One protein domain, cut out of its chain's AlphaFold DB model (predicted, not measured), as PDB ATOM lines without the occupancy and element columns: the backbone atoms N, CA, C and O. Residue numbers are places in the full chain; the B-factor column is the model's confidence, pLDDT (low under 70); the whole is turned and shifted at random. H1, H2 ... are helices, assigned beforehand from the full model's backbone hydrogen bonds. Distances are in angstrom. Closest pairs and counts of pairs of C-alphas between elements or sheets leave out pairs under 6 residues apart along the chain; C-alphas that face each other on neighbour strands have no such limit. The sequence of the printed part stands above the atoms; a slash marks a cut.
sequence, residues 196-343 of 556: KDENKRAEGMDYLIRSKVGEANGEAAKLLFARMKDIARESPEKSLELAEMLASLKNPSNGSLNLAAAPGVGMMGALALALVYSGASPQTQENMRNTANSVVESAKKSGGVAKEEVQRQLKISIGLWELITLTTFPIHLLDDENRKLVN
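This is residues 196 to 343 of the 556 residues of the protein "Filamentous hemagglutinin" of Pseudomonas sp. NFPP22 (UniProt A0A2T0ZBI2). Two groups of three helices pack on each other: H1, H2 and H3 make one group, their centres at the corners of a triangle, and H4, H5 and H6 make an up-and-down bundle. H2 crosses H4 and H3 packs on H6 where the groups meet, while short H7 lies beyond H5, towards the far end from H1. The printed part has 148 residues with seven named helices, H1 to H7 in chain order, and no named strand; the class is all helix. It is compact, with a radius of gyration of the C-alphas of 14.6 A and spans of 45 by 36 by 26 A.

Find C-alpha 198 at (288.030, 291.183, 193.083); from there H1 runs 21.5 A to residue 213. H2 follows as residues 219 to 234, 22.3 A long, and H3 as residues 236 to 248, 18.2 A. Look next for H4 at residues 266 to 276, 16.2 A. The longest helix, H5, takes residues 282 to 303, beginning at C-alpha 282 (291.266, 268.964, 223.698) and running 31.8 A. H6, residues 307 to 325, measures 26.8 A, and H7, residues 336 to 342, ends at C-alpha 342 (310.274, 269.762, 208.878).

Start with the up-and-down bundle of H4, H5 and H6, in which each helix runs against the one before it. The hairpin of H4 and H5 touches closest at the C-alphas of Ala 270 and Thr 291, 5.2 A apart, at a shallow tilt of 23 degrees. H5 and H6 are a hairpin too, at a steep tilt of 39 degrees; their closest C-alphas, Gly 303 and Val 310, are 4.0 A apart. H2 touches H4 with residues 220 to 224 alone, about perpendicular at 86 degrees, closest at C-alphas 224 and 272, 5.2 A. H6 touches H3 with residues 316 to 323 alone, closest at C-alphas 316 and 245, 5.8 A. H1 touches H3 at a shallow tilt of 6 degrees, the same way, with C-alphas 201 and 239 closest at 6.7 A. H7 only just touches H5, with 3 pairs of C-alphas within 8 A, closest at Asn 338 and Val 296, 6.4 A. Every O i to N i+4 pair is within hydrogen-bond range in H1, H2, H3, H5 and H6; H4 has 6 of 7, and H7 has 1 of 3 beside 1 of 4 O i to N i+3 pairs.

The two farthest C-alphas, Asp 197 and Asp 336, are 45.4 A apart. The printed part has no cut. The link from H3 to H4 is long, with 17 residues; in it residues 257 to 258 pair parallel with residues 216 to 217. Mean pLDDT of the printed part is 80.5, with residues 252 to 265, 278 to 283 and 341 to 343 under 70.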
ATOM      1  N   LYS A 196     292.330 293.720 188.605       76.88
ATOM      2  CA  LYS A 196     291.995 294.708 189.654       76.88
ATOM      3  C   LYS A 196     290.622 294.442 190.290       76.88
ATOM      4  O   LYS A 196     290.424 294.742 191.462       76.88
ATOM      5  N   ASP A 197     289.713 293.831 189.534       84.44
ATOM      6  CA  ASP A 197     288.371 293.416 189.961       84.44
ATOM      7  C   ASP A 197     288.444 292.148 190.831       84.44
ATOM      8  O   ASP A 197     288.887 291.094 190.370       84.44
ATOM      9  N   GLU A 198     288.012 292.262 192.088       90.62
ATOM     10  CA  GLU A 198     288.030 291.183 193.083       90.62
ATOM     11  C   GLU A 198     287.165 289.977 192.689       90.62
ATOM     12  O   GLU A 198     287.534 288.833 192.960       90.62
ATOM     13  N   ASN A 199     286.038 290.202 192.009       91.56
ATOM     14  CA  ASN A 199     285.107 289.134 191.661       91.56
ATOM     15  C   ASN A 199     285.647 288.322 190.486       91.56
ATOM     16  O   ASN A 199     285.500 287.101 190.474       91.56
ATOM     17  N   LYS A 200     286.399 288.964 189.584       83.19
ATOM     18  CA  LYS A 200     287.213 288.253 188.589       83.19
ATOM     19  C   LYS A 200     288.318 287.435 189.259       83.19
ATOM     20  O   LYS A 200     288.443 286.261 188.934       83.19
ATOM     21  N   ARG A 201     289.052 287.970 190.247       93.38
ATOM     22  CA  ARG A 201     290.054 287.165 190.987       93.38
ATOM     23  C   ARG A 201     289.429 285.914 191.618       93.38
ATOM     24  O   ARG A 201     289.951 284.814 191.446       93.38
ATOM     25  N   ALA A 202     288.259 286.056 192.246       94.12
ATOM     26  CA  ALA A 202     287.490 284.936 192.792       94.12
ATOM     27  C   ALA A 202     287.004 283.930 191.725       94.12
ATOM     28  O   ALA A 202     286.991 282.730 191.990       94.12
ATOM     29  N   GLU A 203     286.622 284.389 190.530       90.31
ATOM     30  CA  GLU A 203     286.200 283.544 189.401       90.31
ATOM     31  C   GLU A 203     287.370 282.729 188.821       90.31
ATOM     32  O   GLU A 203     287.270 281.508 188.688       90.31
ATOM     33  N   GLY A 204     288.508 283.380 188.547       89.69
ATOM     34  CA  GLY A 204     289.728 282.707 188.085       89.69
ATOM     35  C   GLY A 204     290.250 281.688 189.101       89.69
ATOM     36  O   GLY A 204     290.713 280.608 188.728       89.69
ATOM     37  N   MET A 205     290.095 281.993 190.393       94.50
ATOM     38  CA  MET A 205     290.397 281.067 191.482       94.50
ATOM     39  C   MET A 205     289.396 279.896 191.540       94.50
ATOM     40  O   MET A 205     289.838 278.758 191.666       94.50
ATOM     41  N   ASP A 206     288.081 280.107 191.364       93.19
ATOM     42  CA  ASP A 206     287.093 279.006 191.275       93.19
ATOM     43  C   ASP A 206     287.432 278.034 190.133       93.19
ATOM     44  O   ASP A 206     287.403 276.816 190.327       93.19
ATOM     45  N   TYR A 207     287.826 278.564 188.969       89.44
ATOM     46  CA  TYR A 207     288.290 277.759 187.838       89.44
ATOM     47  C   TYR A 207     289.551 276.952 188.182       89.44
ATOM     48  O   TYR A 207     289.576 275.735 187.971       89.44
ATOM     49  N   LEU A 208     290.582 277.595 188.748       88.38
ATOM     50  CA  LEU A 208     291.822 276.912 189.129       88.38
ATOM     51  C   LEU A 208     291.549 275.797 190.146       88.38
ATOM     52  O   LEU A 208     291.981 274.662 189.929       88.38
ATOM     53  N   ILE A 209     290.778 276.091 191.199       88.50
ATOM     54  CA  ILE A 209     290.387 275.114 192.218       88.50
ATOM     55  C   ILE A 209     289.658 273.935 191.564       88.50
ATOM     56  O   ILE A 209     290.056 272.796 191.794       88.50
ATOM     57  N   ARG A 210     288.662 274.157 190.696       85.56
ATOM     58  CA  ARG A 210     287.967 273.053 190.001       85.56
ATOM     59  C   ARG A 210     288.903 272.230 189.119       85.56
ATOM     60  O   ARG A 210     288.823 271.006 189.141       85.56
ATOM     61  N   SER A 211     289.806 272.881 188.384       80.81
ATOM     62  CA  SER A 211     290.749 272.210 187.474       80.81
ATOM     63  C   SER A 211     291.784 271.330 188.191       80.81
ATOM     64  O   SER A 211     292.312 270.393 187.593       80.81
ATOM     65  N   LYS A 212     292.075 271.625 189.466       79.94
ATOM     66  CA  LYS A 212     293.089 270.938 190.283       79.94
ATOM     67  C   LYS A 212     292.486 269.999 191.331       79.94
ATOM     68  O   LYS A 212     293.031 268.927 191.555       79.94
ATOM     69  N   VAL A 213     291.396 270.415 191.973       80.75
ATOM     70  CA  VAL A 213     290.811 269.822 193.194       80.75
ATOM     71  C   VAL A 213     289.416 269.217 192.943       80.75
ATOM     72  O   VAL A 213     288.876 268.496 193.784       80.75
ATOM     73  N   GLY A 214     288.810 269.487 191.784       81.75
ATOM     74  CA  GLY A 214     287.455 269.046 191.455       81.75
ATOM     75  C   GLY A 214     286.377 269.768 192.270       81.75
ATOM     76  O   GLY A 214     286.509 270.941 192.613       81.75
ATOM     77  N   GLU A 215     285.274 269.077 192.555       82.75
ATOM     78  CA  GLU A 215     284.120 269.652 193.258       82.75
ATOM     79  C   GLU A 215     284.199 269.514 194.786       82.75
ATOM     80  O   GLU A 215     284.660 268.497 195.305       82.75
ATOM     81  N   ALA A 216     283.689 270.520 195.507       81.12
ATOM     82  CA  ALA A 216     283.632 270.546 196.968       81.12
ATOM     83  C   ALA A 216     282.391 269.826 197.524       81.12
ATOM     84  O   ALA A 216     281.280 270.369 197.515       81.12
ATOM     85  N   ASN A 217     282.594 268.628 198.076       80.94
ATOM     86  CA  ASN A 217     281.546 267.803 198.671       80.94
ATOM     87  C   ASN A 217     281.641 267.803 200.209       80.94
ATOM     88  O   ASN A 217     282.622 267.349 200.800       80.94
ATOM     89  N   GLY A 218     280.589 268.319 200.854       79.31
ATOM     90  CA  GLY A 218     280.532 268.592 202.297       79.31
ATOM     91  C   GLY A 218     280.800 270.062 202.653       79.31
ATOM     92  O   GLY A 218     281.304 270.838 201.842       79.31
ATOM     93  N   GLU A 219     280.433 270.470 203.870       81.94
ATOM     94  CA  GLU A 219     280.491 271.877 204.299       81.94
ATOM     95  C   GLU A 219     281.926 272.392 204.456       81.94
ATOM     96  O   GLU A 219     282.250 273.453 203.930       81.94
ATOM     97  N   ALA A 220     282.816 271.610 205.073       81.19
ATOM     98  CA  ALA A 220     284.226 271.974 205.234       81.19
ATOM     99  C   ALA A 220     284.954 272.166 203.883       81.19
ATOM    100  O   ALA A 220     285.786 273.062 203.745       81.19
ATOM    101  N   ALA A 221     284.593 271.393 202.850       83.81
ATOM    102  CA  ALA A 221     285.134 271.562 201.499       83.81
ATOM    103  C   ALA A 221     284.649 272.878 200.869       83.81
ATOM    104  O   ALA A 221     285.432 273.609 200.261       83.81
ATOM    105  N   LYS A 222     283.367 273.219 201.057       88.31
ATOM    106  CA  LYS A 222     282.787 274.492 200.603       88.31
ATOM    107  C   LYS A 222     283.390 275.689 201.345       88.31
ATOM    108  O   LYS A 222     283.667 276.698 200.706       88.31
ATOM    109  N   LEU A 223     283.652 275.560 202.648       89.31
ATOM    110  CA  LEU A 223     284.332 276.570 203.464       89.31
ATOM    111  C   LEU A 223     285.769 276.815 202.980       89.31
ATOM    112  O   LEU A 223     286.162 277.966 202.808       89.31
ATOM    113  N   LEU A 224     286.524 275.753 202.681       90.19
ATOM    114  CA  LEU A 224     287.861 275.860 202.092       90.19
ATOM    115  C   LEU A 224     287.829 276.572 200.729       90.19
ATOM    116  O   LEU A 224     288.618 277.481 200.483       90.19
ATOM    117  N   PHE A 225     286.892 276.195 199.852       93.00
ATOM    118  CA  PHE A 225     286.742 276.813 198.529       93.00
ATOM    119  C   PHE A 225     286.289 278.280 198.626       93.00
ATOM    120  O   PHE A 225     286.707 279.095 197.806       93.00
ATOM    121  N   ALA A 226     285.469 278.636 199.620       94.62
ATOM    122  CA  ALA A 226     285.137 280.026 199.926       94.62
ATOM    123  C   ALA A 226     286.389 280.794 200.376       94.62
ATOM    124  O   ALA A 226     286.788 281.734 199.690       94.62
ATOM    125  N   ARG A 227     287.091 280.315 201.416       94.69
ATOM    126  CA  ARG A 227     288.294 280.966 201.963       94.69
ATOM    127  C   ARG A 227     289.376 281.196 200.905       94.69
ATOM    128  O   ARG A 227     289.947 282.280 200.868       94.69
ATOM    129  N   MET A 228     289.625 280.236 200.013       95.62
ATOM    130  CA  MET A 228     290.577 280.407 198.902       95.62
ATOM    131  C   MET A 228     290.157 281.511 197.917       95.62
ATOM    132  O   MET A 228     290.993 282.292 197.466       95.62
ATOM    133  N   LYS A 229     288.859 281.634 197.614       96.88
ATOM    134  CA  LYS A 229     288.341 282.731 196.781       96.88
ATOM    135  C   LYS A 229     288.315 284.066 197.515       96.88
ATOM    136  O   LYS A 229     288.438 285.104 196.874       96.88
ATOM    137  N   ASP A 230     288.186 284.066 198.834       96.94
ATOM    138  CA  ASP A 230     288.286 285.282 199.641       96.94
ATOM    139  C   ASP A 230     289.741 285.778 199.693       96.94
ATOM    140  O   ASP A 230     289.971 286.960 199.468       96.94
ATOM    141  N   ILE A 231     290.733 284.884 199.812       95.38
ATOM    142  CA  ILE A 231     292.168 285.217 199.658       95.38
ATOM    143  C   ILE A 231     292.459 285.794 198.267       95.38
ATOM    144  O   ILE A 231     293.188 286.778 198.145       95.38
ATOM    145  N   ALA A 232     291.841 285.242 197.217       95.75
ATOM    146  CA  ALA A 232     291.925 285.817 195.876       95.75
ATOM    147  C   ALA A 232     291.279 287.217 195.789       95.75
ATOM    148  O   ALA A 232     291.774 288.081 195.064       95.75
ATOM    149  N   ARG A 233     290.215 287.499 196.556       96.81
ATOM    150  CA  ARG A 233     289.662 288.861 196.673       96.81
ATOM    151  C   ARG A 233     290.578 289.805 197.448       96.81
ATOM    152  O   ARG A 233     290.650 290.961 197.051       96.81
ATOM    153  N   GLU A 234     291.306 289.348 198.469       94.00
ATOM    154  CA  GLU A 234     292.145 290.217 199.315       94.00
ATOM    155  C   GLU A 234     293.147 291.067 198.502       94.00
ATOM    156  O   GLU A 234     293.235 292.270 198.733       94.00
ATOM    157  N   SER A 235     293.875 290.490 197.534       91.25
ATOM    158  CA  SER A 235     294.720 291.261 196.595       91.25
ATOM    159  C   SER A 235     295.144 290.445 195.356       91.25
ATOM    160  O   SER A 235     295.098 289.212 195.407       91.25
ATOM    161  N   PRO A 236     295.583 291.086 194.251       82.81
ATOM    162  CA  PRO A 236     296.196 290.391 193.114       82.81
ATOM    163  C   PRO A 236     297.428 289.562 193.498       82.81
ATOM    164  O   PRO A 236     297.621 288.473 192.962       82.81
ATOM    165  N   GLU A 237     298.232 290.044 194.446       87.00
ATOM    166  CA  GLU A 237     299.466 289.395 194.896       87.00
ATOM    167  C   GLU A 237     299.142 288.101 195.651       87.00
ATOM    168  O   GLU A 237     299.641 287.038 195.287       87.00
ATOM    169  N   LYS A 238     298.211 288.155 196.614       89.88
ATOM    170  CA  LYS A 238     297.718 286.961 197.328       89.88
ATOM    171  C   LYS A 238     296.981 285.982 196.412       89.88
ATOM    172  O   LYS A 238     297.069 284.770 196.603       89.88
ATOM    173  N   SER A 239     296.261 286.488 195.407       92.44
ATOM    174  CA  SER A 239     295.606 285.643 194.405       92.44
ATOM    175  C   SER A 239     296.610 284.900 193.522       92.44
ATOM    176  O   SER A 239     296.315 283.780 193.104       92.44
ATOM    177  N   LEU A 240     297.764 285.508 193.227       86.44
ATOM    178  CA  LEU A 240     298.844 284.878 192.472       86.44
ATOM    179  C   LEU A 240     299.624 283.887 193.346       86.44
ATOM    180  O   LEU A 240     299.787 282.742 192.942       86.44
ATOM    181  N   GLU A 241     300.005 284.280 194.564       89.12
ATOM    182  CA  GLU A 241     300.688 283.426 195.549       89.12
ATOM    183  C   GLU A 241     299.921 282.113 195.795       89.12
ATOM    184  O   GLU A 241     300.463 281.018 195.617       89.12
ATOM    185  N   LEU A 242     298.624 282.210 196.111       93.56
ATOM    186  CA  LEU A 242     297.764 281.042 196.304       93.56
ATOM    187  C   LEU A 242     297.659 280.191 195.026       93.56
ATOM    188  O   LEU A 242     297.663 278.961 195.099       93.56
ATOM    189  N   ALA A 243     297.588 280.825 193.852       89.50
ATOM    190  CA  ALA A 243     297.504 280.115 192.580       89.50
ATOM    191  C   ALA A 243     298.799 279.369 192.225       89.50
ATOM    192  O   ALA A 243     298.732 278.228 191.767       89.50
ATOM    193  N   GLU A 244     299.969 279.961 192.468       85.12
ATOM    194  CA  GLU A 244     301.276 279.335 192.242       85.12
ATOM    195  C   GLU A 244     301.503 278.144 193.181       85.12
ATOM    196  O   GLU A 244     301.949 277.079 192.735       85.12
ATOM    197  N   MET A 245     301.114 278.272 194.456       88.06
ATOM    198  CA  MET A 245     301.145 277.163 195.412       88.06
ATOM    199  C   MET A 245     300.200 276.021 194.993       88.06
ATOM    200  O   MET A 245     300.635 274.870 194.912       88.06
ATOM    201  N   LEU A 246     298.938 276.320 194.650       88.69
ATOM    202  CA  LEU A 246     297.964 275.322 194.169       88.69
ATOM    203  C   LEU A 246     298.371 274.685 192.828       88.69
ATOM    204  O   LEU A 246     298.083 273.512 192.581       88.69
ATOM    205  N   ALA A 247     299.046 275.430 191.951       84.00
ATOM    206  CA  ALA A 247     299.554 274.907 190.689       84.00
ATOM    207  C   ALA A 247     300.739 273.948 190.891       84.00
ATOM    208  O   ALA A 247     300.820 272.950 190.165       84.00
ATOM    209  N   SER A 248     301.603 274.242 191.872       84.50
ATOM    210  CA  SER A 248     302.838 273.508 192.198       84.50
ATOM    211  C   SER A 248     302.634 272.289 193.107       84.50
ATOM    212  O   SER A 248     303.470 271.375 193.105       84.50
ATOM    213  N   LEU A 249     301.540 272.264 193.874       84.69
ATOM    214  CA  LEU A 249     301.138 271.138 194.714       84.69
ATOM    215  C   LEU A 249     300.811 269.909 193.848       84.69
ATOM    216  O   LEU A 249     299.923 269.937 192.992       84.69
ATOM    217  N   LYS A 250     301.527 268.805 194.077       82.50
ATOM    218  CA  LYS A 250     301.287 267.525 193.400       82.50
ATOM    219  C   LYS A 250     300.149 266.755 194.069       82.50
ATOM    220  O   LYS A 250     300.125 266.620 195.291       82.50
ATOM    221  N   ASN A 251     299.259 266.188 193.251       70.75
ATOM    222  CA  ASN A 251     298.081 265.413 193.668       70.75
ATOM    223  C   ASN A 251     297.260 266.114 194.780       70.75
ATOM    224  O   ASN A 251     297.077 265.540 195.856       70.75
ATOM    225  N   PRO A 252     296.796 267.364 194.563       63.88
ATOM    226  CA  PRO A 252     296.118 268.155 195.598       63.88
ATOM    227  C   PRO A 252     294.837 267.473 196.113       63.88
ATOM    228  O   PRO A 252     294.533 267.545 197.305       63.88
ATOM    229  N   SER A 253     294.144 266.739 195.241       63.25
ATOM    230  CA  SER A 253     293.172 265.697 195.578       63.25
ATOM    231  C   SER A 253     293.240 264.562 194.544       63.25
ATOM    232  O   SER A 253     293.755 264.739 193.440       63.25
ATOM    233  N   ASN A 254     292.705 263.385 194.884       56.59
ATOM    234  CA  ASN A 254     292.642 262.218 193.987       56.59
ATOM    235  C   ASN A 254     291.308 262.149 193.201       56.59
ATOM    236  O   ASN A 254     290.793 261.063 192.949       56.59
ATOM    237  N   GLY A 255     290.702 263.300 192.893       61.56
ATOM    238  CA  GLY A 255     289.323 263.423 192.405       61.56
ATOM    239  C   GLY A 255     288.584 264.566 193.108       61.56
ATOM    240  O   GLY A 255     289.222 265.438 193.693       61.56
ATOM    241  N   SER A 256     287.248 264.575 193.083       62.59
ATOM    242  CA  SER A 256     286.464 265.576 193.821       62.59
ATOM    243  C   SER A 256     286.689 265.473 195.338       62.59
ATOM    244  O   SER A 256     286.844 264.384 195.898       62.59
ATOM    245  N   LEU A 257     286.720 266.621 196.018       62.38
ATOM    246  CA  LEU A 257     287.042 266.718 197.439       62.38
ATOM    247  C   LEU A 257     285.833 266.317 198.294       62.38
ATOM    248  O   LEU A 257     285.040 267.162 198.710       62.38
ATOM    249  N   ASN A 258     285.684 265.014 198.537       58.59
ATOM    250  CA  ASN A 258     284.631 264.450 199.378       58.59
ATOM    251  C   ASN A 258     285.132 264.167 200.802       58.59
ATOM    252  O   ASN A 258     285.867 263.210 201.038       58.59
ATOM    253  N   LEU A 259     284.693 264.991 201.755       61.78
ATOM    254  CA  LEU A 259     285.068 264.885 203.172       61.78
ATOM    255  C   LEU A 259     284.160 263.960 203.999       61.78
ATOM    256  O   LEU A 259     284.413 263.769 205.185       61.78
ATOM    257  N   ALA A 260     283.134 263.346 203.400       52.41
ATOM    258  CA  ALA A 260     282.272 262.387 204.098       52.41
ATOM    259  C   ALA A 260     282.949 261.022 204.364       52.41
ATOM    260  O   ALA A 260     282.371 260.175 205.042       52.41
ATOM    261  N   ALA A 261     284.157 260.791 203.832       44.28
ATOM    262  CA  ALA A 261     284.836 259.494 203.822       44.28
ATOM    263  C   ALA A 261     286.246 259.532 204.457       44.28
ATOM    264  O   ALA A 261     287.235 259.196 203.808       44.28
ATOM    265  N   ALA A 262     286.305 259.865 205.755       40.62
ATOM    266  CA  ALA A 262     287.485 259.742 206.631       40.62
ATOM    267  C   ALA A 262     288.679 260.690 206.291       40.62
ATOM    268  O   ALA A 262     288.719 261.284 205.215       40.62
ATOM    269  N   PRO A 263     289.678 260.888 207.185       42.91
ATOM    270  CA  PRO A 263     290.710 261.931 207.023       42.91
ATOM    271  C   PRO A 263     291.822 261.606 205.996       42.91
ATOM    272  O   PRO A 263     292.909 262.178 206.046       42.91
ATOM    273  N   GLY A 264     291.568 260.698 205.046       49.47
ATOM    274  CA  GLY A 264     292.535 260.239 204.037       49.47
ATOM    275  C   GLY A 264     292.598 261.075 202.749       49.47
ATOM    276  O   GLY A 264     293.239 260.657 201.786       49.47
ATOM    277  N   VAL A 265     291.925 262.230 202.694       57.00
ATOM    278  CA  VAL A 265     291.625 262.971 201.444       57.00
ATOM    279  C   VAL A 265     292.785 263.855 200.929       57.00
ATOM    280  O   VAL A 265     292.591 264.718 200.077       57.00
ATOM    281  N   GLY A 266     294.009 263.637 201.421       73.12
ATOM    282  CA  GLY A 266     295.206 264.385 201.019       73.12
ATOM    283  C   GLY A 266     295.237 265.837 201.510       73.12
ATOM    284  O   GLY A 266     294.476 266.228 202.399       73.12
ATOM    285  N   MET A 267     296.134 266.639 200.927       81.75
ATOM    286  CA  MET A 267     296.464 267.989 201.405       81.75
ATOM    287  C   MET A 267     295.241 268.912 201.508       81.75
ATOM    288  O   MET A 267     295.021 269.547 202.541       81.75
ATOM    289  N   MET A 268     294.400 268.949 200.471       85.25
ATOM    290  CA  MET A 268     293.195 269.787 200.472       85.25
ATOM    291  C   MET A 268     292.155 269.313 201.498       85.25
ATOM    292  O   MET A 268     291.405 270.125 202.034       85.25
ATOM    293  N   GLY A 269     292.140 268.019 201.837       80.81
ATOM    294  CA  GLY A 269     291.316 267.507 202.928       80.81
ATOM    295  C   GLY A 269     291.795 267.989 204.296       80.81
ATOM    296  O   GLY A 269     290.987 268.420 205.117       80.81
ATOM    297  N   ALA A 270     293.112 267.987 204.515       81.06
ATOM    298  CA  ALA A 270     293.708 268.489 205.748       81.06
ATOM    299  C   ALA A 270     293.434 269.994 205.945       81.06
ATOM    300  O   ALA A 270     293.005 270.402 207.020       81.06
ATOM    301  N   LEU A 271     293.572 270.814 204.897       86.12
ATOM    302  CA  LEU A 271     293.267 272.253 204.953       86.12
ATOM    303  C   LEU A 271     291.799 272.544 205.303       86.12
ATOM    304  O   LEU A 271     291.518 273.441 206.100       86.12
ATOM    305  N   ALA A 272     290.859 271.772 204.748       85.69
ATOM    306  CA  ALA A 272     289.435 271.924 205.046       85.69
ATOM    307  C   ALA A 272     289.114 271.627 206.519       85.69
ATOM    308  O   ALA A 272     288.301 272.320 207.129       85.69
ATOM    309  N   LEU A 273     289.772 270.620 207.097       82.50
ATOM    310  CA  LEU A 273     289.648 270.279 208.513       82.50
ATOM    311  C   LEU A 273     290.321 271.333 209.409       82.50
ATOM    312  O   LEU A 273     289.715 271.776 210.381       82.50
ATOM    313  N   ALA A 274     291.521 271.802 209.053       82.75
ATOM    314  CA  ALA A 274     292.256 272.820 209.808       82.75
ATOM    315  C   ALA A 274     291.459 274.127 209.989       82.75
ATOM    316  O   ALA A 274     291.446 274.686 211.084       82.75
ATOM    317  N   LEU A 275     290.740 274.571 208.948       82.06
ATOM    318  CA  LEU A 275     289.853 275.743 209.008       82.06
ATOM    319  C   LEU A 275     288.704 275.584 210.014       82.06
ATOM    320  O   LEU A 275     288.376 276.531 210.725       82.06
ATOM    321  N   VAL A 276     288.096 274.395 210.081       81.12
ATOM    322  CA  VAL A 276     287.008 274.081 211.027       81.12
ATOM    323  C   VAL A 276     287.540 273.935 212.459       81.12
ATOM    324  O   VAL A 276     286.838 274.228 213.426       81.12
ATOM    325  N   TYR A 277     288.794 273.511 212.610       73.25
ATOM    326  CA  TYR A 277     289.440 273.217 213.889       73.25
ATOM    327  C   TYR A 277     290.238 274.399 214.478       73.25
ATOM    328  O   TYR A 277     291.166 274.204 215.259       73.25
ATOM    329  N   SER A 278     289.857 275.641 214.176       58.81
ATOM    330  CA  SER A 278     290.521 276.851 214.690       58.81
ATOM    331  C   SER A 278     290.224 277.191 216.167       58.81
ATOM    332  O   SER A 278     290.873 278.072 216.731       58.81
ATOM    333  N   GLY A 279     289.272 276.509 216.822       57.59
ATOM    334  CA  GLY A 279     288.860 276.770 218.213       57.59
ATOM    335  C   GLY A 279     289.487 275.831 219.256       57.59
ATOM    336  O   GLY A 279     289.362 274.611 219.159       57.59
ATOM    337  N   ALA A 280     290.110 276.383 220.302       52.59
ATOM    338  CA  ALA A 280     290.839 275.610 221.313       52.59
ATOM    339  C   ALA A 280     289.939 274.695 222.178       52.59
ATOM    340  O   ALA A 280     289.252 275.150 223.090       52.59
ATOM    341  N   SER A 281     290.006 273.381 221.939       63.25
ATOM    342  CA  SER A 281     289.526 272.329 222.848       63.25
ATOM    343  C   SER A 281     290.445 271.097 222.765       63.25
ATOM    344  O   SER A 281     291.154 270.960 221.763       63.25
ATOM    345  N   PRO A 282     290.436 270.173 223.747       61.03
ATOM    346  CA  PRO A 282     291.266 268.964 223.698       61.03
ATOM    347  C   PRO A 282     290.997 268.097 222.459       61.03
ATOM    348  O   PRO A 282     291.937 267.664 221.795       61.03
ATOM    349  N   GLN A 283     289.722 267.926 222.083       69.00
ATOM    350  CA  GLN A 283     289.354 267.198 220.865       69.00
ATOM    351  C   GLN A 283     289.841 267.928 219.609       69.00
ATOM    352  O   GLN A 283     290.286 267.294 218.652       69.00
ATOM    353  N   THR A 284     289.815 269.266 219.618       72.00
ATOM    354  CA  THR A 284     290.377 270.058 218.521       72.00
ATOM    355  C   THR A 284     291.891 269.885 218.419       72.00
ATOM    356  O   THR A 284     292.409 269.822 217.311       72.00
ATOM    357  N   GLN A 285     292.613 269.772 219.538       72.88
ATOM    358  CA  GLN A 285     294.069 269.593 219.538       72.88
ATOM    359  C   GLN A 285     294.482 268.225 218.974       72.88
ATOM    360  O   GLN A 285     295.419 268.158 218.176       72.88
ATOM    361  N   GLU A 286     293.762 267.151 219.315       77.62
ATOM    362  CA  GLU A 286     293.958 265.832 218.696       77.62
ATOM    363  C   GLU A 286     293.655 265.872 217.191       77.62
ATOM    364  O   GLU A 286     294.475 265.445 216.374       77.62
ATOM    365  N   ASN A 287     292.521 266.465 216.806       79.69
ATOM    366  CA  ASN A 287     292.160 266.636 215.402       79.69
ATOM    367  C   ASN A 287     293.223 267.451 214.644       79.69
ATOM    368  O   ASN A 287     293.599 267.083 213.531       79.69
ATOM    369  N   MET A 288     293.756 268.515 215.249       81.88
ATOM    370  CA  MET A 288     294.805 269.361 214.676       81.88
ATOM    371  C   MET A 288     296.127 268.599 214.509       81.88
ATOM    372  O   MET A 288     296.748 268.699 213.452       81.88
ATOM    373  N   ARG A 289     296.520 267.769 215.488       84.00
ATOM    374  CA  ARG A 289     297.671 266.851 215.379       84.00
ATOM    375  C   ARG A 289     297.512 265.876 214.213       84.00
ATOM    376  O   ARG A 289     298.429 265.735 213.400       84.00
ATOM    377  N   ASN A 290     296.356 265.227 214.104       83.12
ATOM    378  CA  ASN A 290     296.075 264.277 213.025       83.12
ATOM    379  C   ASN A 290     296.092 264.979 211.653       83.12
ATOM    380  O   ASN A 290     296.654 264.466 210.685       83.12
ATOM    381  N   THR A 291     295.549 266.195 211.595       83.38
ATOM    382  CA  THR A 291     295.512 267.033 210.389       83.38
ATOM    383  C   THR A 291     296.919 267.476 209.963       83.38
ATOM    384  O   THR A 291     297.285 267.306 208.802       83.38
ATOM    385  N   ALA A 292     297.750 267.961 210.891       84.94
ATOM    386  CA  ALA A 292     299.119 268.404 210.614       84.94
ATOM    387  C   ALA A 292     300.059 267.254 210.205       84.94
ATOM    388  O   ALA A 292     300.886 267.421 209.310       84.94
ATOM    389  N   ASN A 293     299.905 266.060 210.786       86.06
ATOM    390  CA  ASN A 293     300.631 264.881 210.306       86.06
ATOM    391  C   ASN A 293     300.159 264.461 208.900       86.06
ATOM    392  O   ASN A 293     300.998 264.178 208.048       86.06
ATOM    393  N   SER A 294     298.852 264.515 208.606       85.00
ATOM    394  CA  SER A 294     298.312 264.242 207.260       85.00
ATOM    395  C   SER A 294     298.877 265.191 206.188       85.00
ATOM    396  O   SER A 294     299.182 264.757 205.074       85.00
ATOM    397  N   VAL A 295     299.132 266.462 206.535       84.44
ATOM    398  CA  VAL A 295     299.873 267.406 205.675       84.44
ATOM    399  C   VAL A 295     301.264 266.865 205.321       84.44
ATOM    400  O   VAL A 295     301.592 266.777 204.133       84.44
ATOM    401  N   VAL A 296     302.058 266.446 206.313       85.50
ATOM    402  CA  VAL A 296     303.417 265.918 206.089       85.50
ATOM    403  C   VAL A 296     303.390 264.610 205.290       85.50
ATOM    404  O   VAL A 296     304.137 264.488 204.320       85.50
ATOM    405  N   GLU A 297     302.491 263.671 205.606       85.62
ATOM    406  CA  GLU A 297     302.337 262.424 204.836       85.62
ATOM    407  C   GLU A 297     301.926 262.679 203.379       85.62
ATOM    408  O   GLU A 297     302.439 262.030 202.463       85.62
ATOM    409  N   SER A 298     301.034 263.646 203.134       80.75
ATOM    410  CA  SER A 298     300.635 264.007 201.770       80.75
ATOM    411  C   SER A 298     301.821 264.550 200.964       80.75
ATOM    412  O   SER A 298     302.025 264.139 199.821       80.75
ATOM    413  N   ALA A 299     302.671 265.376 201.583       82.69
ATOM    414  CA  ALA A 299     303.872 265.917 200.961       82.69
ATOM    415  C   ALA A 299     304.970 264.857 200.743       82.69
ATOM    416  O   ALA A 299     305.576 264.850 199.669       82.69
ATOM    417  N   LYS A 300     305.178 263.908 201.677       82.75
ATOM    418  CA  LYS A 300     306.016 262.711 201.437       82.75
ATOM    419  C   LYS A 300     305.529 261.963 200.193       82.75
ATOM    420  O   LYS A 300     306.286 261.748 199.247       82.75
ATOM    421  N   LYS A 301     304.245 261.591 200.180       83.50
ATOM    422  CA  LYS A 301     303.639 260.739 199.148       83.50
ATOM    423  C   LYS A 301     303.637 261.396 197.766       83.50
ATOM    424  O   LYS A 301     303.920 260.723 196.779       83.50
ATOM    425  N   SER A 302     303.360 262.696 197.696       78.56
ATOM    426  CA  SER A 302     303.422 263.475 196.453       78.56
ATOM    427  C   SER A 302     304.848 263.843 196.029       78.56
ATOM    428  O   SER A 302     305.086 264.084 194.843       78.56
ATOM    429  N   GLY A 303     305.805 263.867 196.962       75.12
ATOM    430  CA  GLY A 303     307.222 264.079 196.670       75.12
ATOM    431  C   GLY A 303     307.944 262.834 196.136       75.12
ATOM    432  O   GLY A 303     308.871 262.948 195.333       75.12
ATOM    433  N   GLY A 304     307.487 261.641 196.526       79.88
ATOM    434  CA  GLY A 304     308.072 260.367 196.113       79.88
ATOM    435  C   GLY A 304     309.398 260.075 196.822       79.88
ATOM    436  O   GLY A 304     309.551 260.344 198.007       79.88
ATOM    437  N   VAL A 305     310.363 259.497 196.100       74.44
ATOM    438  CA  VAL A 305     311.647 259.042 196.676       74.44
ATOM    439  C   VAL A 305     312.750 260.110 196.708       74.44
ATOM    440  O   VAL A 305     313.795 259.893 197.315       74.44
ATOM    441  N   ALA A 306     312.556 261.260 196.057       80.19
ATOM    442  CA  ALA A 306     313.577 262.305 195.966       80.19
ATOM    443  C   ALA A 306     313.480 263.282 197.152       80.19
ATOM    444  O   ALA A 306     312.506 264.028 197.266       80.19
ATOM    445  N   LYS A 307     314.512 263.319 198.012       77.75
ATOM    446  CA  LYS A 307     314.551 264.157 199.234       77.75
ATOM    447  C   LYS A 307     314.260 265.637 198.949       77.75
ATOM    448  O   LYS A 307     313.521 266.265 199.701       77.75
ATOM    449  N   GLU A 308     314.791 266.175 197.854       78.81
ATOM    450  CA  GLU A 308     314.572 267.566 197.425       78.81
ATOM    451  C   GLU A 308     313.116 267.845 197.033       78.81
ATOM    452  O   GLU A 308     312.561 268.877 197.406       78.81
ATOM    453  N   GLU A 309     312.461 266.913 196.338       79.31
ATOM    454  CA  GLU A 309     311.072 267.077 195.907       79.31
ATOM    455  C   GLU A 309     310.091 266.897 197.075       79.31
ATOM    456  O   GLU A 309     309.118 267.642 197.167       79.31
ATOM    457  N   VAL A 310     310.379 265.991 198.019       79.38
ATOM    458  CA  VAL A 310     309.654 265.908 199.301       79.38
ATOM    459  C   VAL A 310     309.783 267.223 200.076       79.38
ATOM    460  O   VAL A 310     308.779 267.767 200.526       79.38
ATOM    461  N   GLN A 311     310.989 267.795 200.169       77.94
ATOM    462  CA  GLN A 311     311.208 269.108 200.791       77.94
ATOM    463  C   GLN A 311     310.483 270.246 200.050       77.94
ATOM    464  O   GLN A 311     309.960 271.158 200.695       77.94
ATOM    465  N   ARG A 312     310.391 270.194 198.715       82.69
ATOM    466  CA  ARG A 312     309.639 271.177 197.917       82.69
ATOM    467  C   ARG A 312     308.135 271.089 198.176       82.69
ATOM    468  O   ARG A 312     307.517 272.114 198.450       82.69
ATOM    469  N   GLN A 313     307.559 269.884 198.154       84.56
ATOM    470  CA  GLN A 313     306.138 269.677 198.460       84.56
ATOM    471  C   GLN A 313     305.815 270.039 199.923       84.56
ATOM    472  O   GLN A 313     304.791 270.667 200.165       84.56
ATOM    473  N   LEU A 314     306.706 269.754 200.886       83.12
ATOM    474  CA  LEU A 314     306.532 270.175 202.286       83.12
ATOM    475  C   LEU A 314     306.445 271.699 202.425       83.12
ATOM    476  O   LEU A 314     305.538 272.191 203.091       83.12
ATOM    477  N   LYS A 315     307.333 272.452 201.765       84.19
ATOM    478  CA  LYS A 315     307.300 273.927 201.781       84.19
ATOM    479  C   LYS A 315     306.019 274.491 201.165       84.19
ATOM    480  O   LYS A 315     305.428 275.392 201.749       84.19
ATOM    481  N   ILE A 316     305.569 273.942 200.031       85.75
ATOM    482  CA  ILE A 316     304.308 274.343 199.382       85.75
ATOM    483  C   ILE A 316     303.121 274.076 200.317       85.75
ATOM    484  O   ILE A 316     302.287 274.955 200.523       85.75
ATOM    485  N   SER A 317     303.063 272.891 200.925       86.38
ATOM    486  CA  SER A 317     301.981 272.523 201.837       86.38
ATOM    487  C   SER A 317     301.961 273.357 203.125       86.38
ATOM    488  O   SER A 317     300.885 273.712 203.600       86.38
ATOM    489  N   ILE A 318     303.127 273.709 203.674       85.94
ATOM    490  CA  ILE A 318     303.236 274.608 204.832       85.94
ATOM    491  C   ILE A 318     302.784 276.027 204.457       85.94
ATOM    492  O   ILE A 318     301.941 276.583 205.151       85.94
ATOM    493  N   GLY A 319     303.234 276.577 203.322       86.19
ATOM    494  CA  GLY A 319     302.777 277.892 202.851       86.19
ATOM    495  C   GLY A 319     301.260 277.953 202.626       86.19
ATOM    496  O   GLY A 319     300.605 278.890 203.079       86.19
ATOM    497  N   LEU A 320     300.678 276.910 202.020       88.88
ATOM    498  CA  LEU A 320     299.225 276.792 201.853       88.88
ATOM    499  C   LEU A 320     298.482 276.755 203.187       88.88
ATOM    500  O   LEU A 320     297.417 277.357 203.288       88.88
ATOM    501  N   TRP A 321     299.018 276.067 204.201       88.62
ATOM    502  CA  TRP A 321     298.438 276.085 205.543       88.62
ATOM    503  C   TRP A 321     298.382 277.510 206.082       88.62
ATOM    504  O   TRP A 321     297.298 278.005 206.373       88.62
ATOM    505  N   GLU A 322     299.529 278.182 206.143       87.38
ATOM    506  CA  GLU A 322     299.662 279.489 206.793       87.38
ATOM    507  C   GLU A 322     298.844 280.576 206.074       87.38
ATOM    508  O   GLU A 322     298.166 281.373 206.727       87.38
ATOM    509  N   LEU A 323     298.799 280.549 204.737       89.25
ATOM    510  CA  LEU A 323     297.994 281.463 203.918       89.25
ATOM    511  C   LEU A 323     296.477 281.229 204.070       89.25
ATOM    512  O   LEU A 323     295.693 282.185 204.115       89.25
ATOM    513  N   ILE A 324     296.044 279.966 204.161       89.44
ATOM    514  CA  ILE A 324     294.620 279.603 204.220       89.44
ATOM    515  C   ILE A 324     294.051 279.770 205.631       89.44
ATOM    516  O   ILE A 324     293.003 280.409 205.783       89.44
ATOM    517  N   THR A 325     294.725 279.231 206.652       85.00
ATOM    518  CA  THR A 325     294.257 279.237 208.051       85.00
ATOM    519  C   THR A 325     294.585 280.527 208.800       85.00
ATOM    520  O   THR A 325     293.963 280.783 209.830       85.00
ATOM    521  N   LEU A 326     295.553 281.319 208.318       83.00
ATOM    522  CA  LEU A 326     296.173 282.437 209.045       83.00
ATOM    523  C   LEU A 326     296.842 282.016 210.372       83.00
ATOM    524  O   LEU A 326     297.027 282.839 211.270       83.00
ATOM    525  N   THR A 327     297.224 280.741 210.505       81.38
ATOM    526  CA  THR A 327     297.960 280.201 211.661       81.38
ATOM    527  C   THR A 327     299.287 279.599 211.220       81.38
ATOM    528  O   THR A 327     299.344 278.928 210.197       81.38
ATOM    529  N   THR A 328     300.354 279.786 212.003       81.69
ATOM    530  CA  THR A 328     301.643 279.112 211.759       81.69
ATOM    531  C   THR A 328     301.482 277.594 211.783       81.69
ATOM    532  O   THR A 328     300.738 277.069 212.622       81.69
ATOM    533  N   PHE A 329     302.209 276.874 210.929       84.00
ATOM    534  CA  PHE A 329     302.108 275.417 210.863       84.00
ATOM    535  C   PHE A 329     302.508 274.770 212.208       84.00
ATOM    536  O   PHE A 329     303.586 275.065 212.739       84.00
ATOM    537  N   PRO A 330     301.677 273.895 212.812       83.44
ATOM    538  CA  PRO A 330     301.874 273.442 214.189       83.44
ATOM    539  C   PRO A 330     302.906 272.303 214.287       83.44
ATOM    540  O   PRO A 330     302.587 271.174 214.656       83.44
ATOM    541  N   ILE A 331     304.178 272.617 214.015       80.06
ATOM    542  CA  ILE A 331     305.329 271.686 214.043       80.06
ATOM    543  C   ILE A 331     305.432 270.924 215.379       80.06
ATOM    544  O   ILE A 331     305.871 269.776 215.418       80.06
ATOM    545  N   HIS A 332     304.991 271.540 216.479       80.25
ATOM    546  CA  HIS A 332     304.982 270.947 217.819       80.25
ATOM    547  C   HIS A 332     303.928 269.838 218.023       80.25
ATOM    548  O   HIS A 332     303.997 269.133 219.025       80.25
ATOM    549  N   LEU A 333     302.970 269.681 217.099       84.50
ATOM    550  CA  LEU A 333     301.984 268.592 217.088       84.50
ATOM    551  C   LEU A 333     302.370 267.438 216.145       84.50
ATOM    552  O   LEU A 333     301.626 266.464 216.051       84.50
ATOM    553  N   LEU A 334     303.496 267.541 215.429       84.44
ATOM    554  CA  LEU A 334     303.972 266.481 214.539       84.44
ATOM    555  C   LEU A 334     304.540 265.298 215.320       84.44
ATOM    556  O   LEU A 334     305.224 265.468 216.331       84.44
ATOM    557  N   ASP A 335     304.331 264.106 214.774       85.44
ATOM    558  CA  ASP A 335     304.888 262.868 215.306       85.44
ATOM    559  C   ASP A 335     306.398 262.795 215.029       85.44
ATOM    560  O   ASP A 335     306.909 263.443 214.113       85.44
ATOM    561  N   ASP A 336     307.139 262.001 215.807       81.56
ATOM    562  CA  ASP A 336     308.613 262.012 215.802       81.56
ATOM    563  C   ASP A 336     309.268 261.704 214.449       81.56
ATOM    564  O   ASP A 336     310.371 262.182 214.170       81.56
ATOM    565  N   GLU A 337     308.602 260.937 213.586       81.75
ATOM    566  CA  GLU A 337     309.049 260.706 212.209       81.75
ATOM    567  C   GLU A 337     308.892 261.969 211.343       81.75
ATOM    568  O   GLU A 337     309.810 262.369 210.626       81.75
ATOM    569  N   ASN A 338     307.750 262.647 211.465       80.62
ATOM    570  CA  ASN A 338     307.382 263.817 210.668       80.62
ATOM    571  C   ASN A 338     308.103 265.092 211.119       80.62
ATOM    572  O   ASN A 338     308.507 265.914 210.294       80.62
ATOM    573  N   ARG A 339     308.361 265.220 212.423       76.44
ATOM    574  CA  ARG A 339     309.106 266.332 213.025       76.44
ATOM    575  C   ARG A 339     310.533 266.462 212.468       76.44
ATOM    576  O   ARG A 339     310.997 267.582 212.256       76.44
ATOM    577  N   LYS A 340     311.193 265.341 212.149       72.81
ATOM    578  CA  LYS A 340     312.537 265.296 211.525       72.81
ATOM    579  C   LYS A 340     312.571 265.830 210.091       72.81
ATOM    580  O   LYS A 340     313.608 266.300 209.636       72.81
ATOM    581  N   LEU A 341     311.454 265.753 209.368       69.56
ATOM    582  CA  LEU A 341     311.376 266.184 207.969       69.56
ATOM    583  C   LEU A 341     311.139 267.691 207.836       69.56
ATOM    584  O   LEU A 341     311.570 268.285 206.851       69.56
ATOM    585  N   VAL A 342     310.492 268.307 208.829       65.00
ATOM    586  CA  VAL A 342     310.274 269.762 208.878       65.00
ATOM    587  C   VAL A 342     311.423 270.486 209.599       65.00
ATOM    588  O   VAL A 342     311.705 271.639 209.282       65.00
ATOM    589  N   ASN A 343     312.146 269.814 210.506       61.06
ATOM    590  CA  ASN A 343     313.360 270.340 211.138       61.06
ATOM    591  C   ASN A 343     314.602 269.464 210.830       61.06
ATOM    592  O   ASN A 343     314.835 268.477 211.531       61.06
TER     593      ASN A 343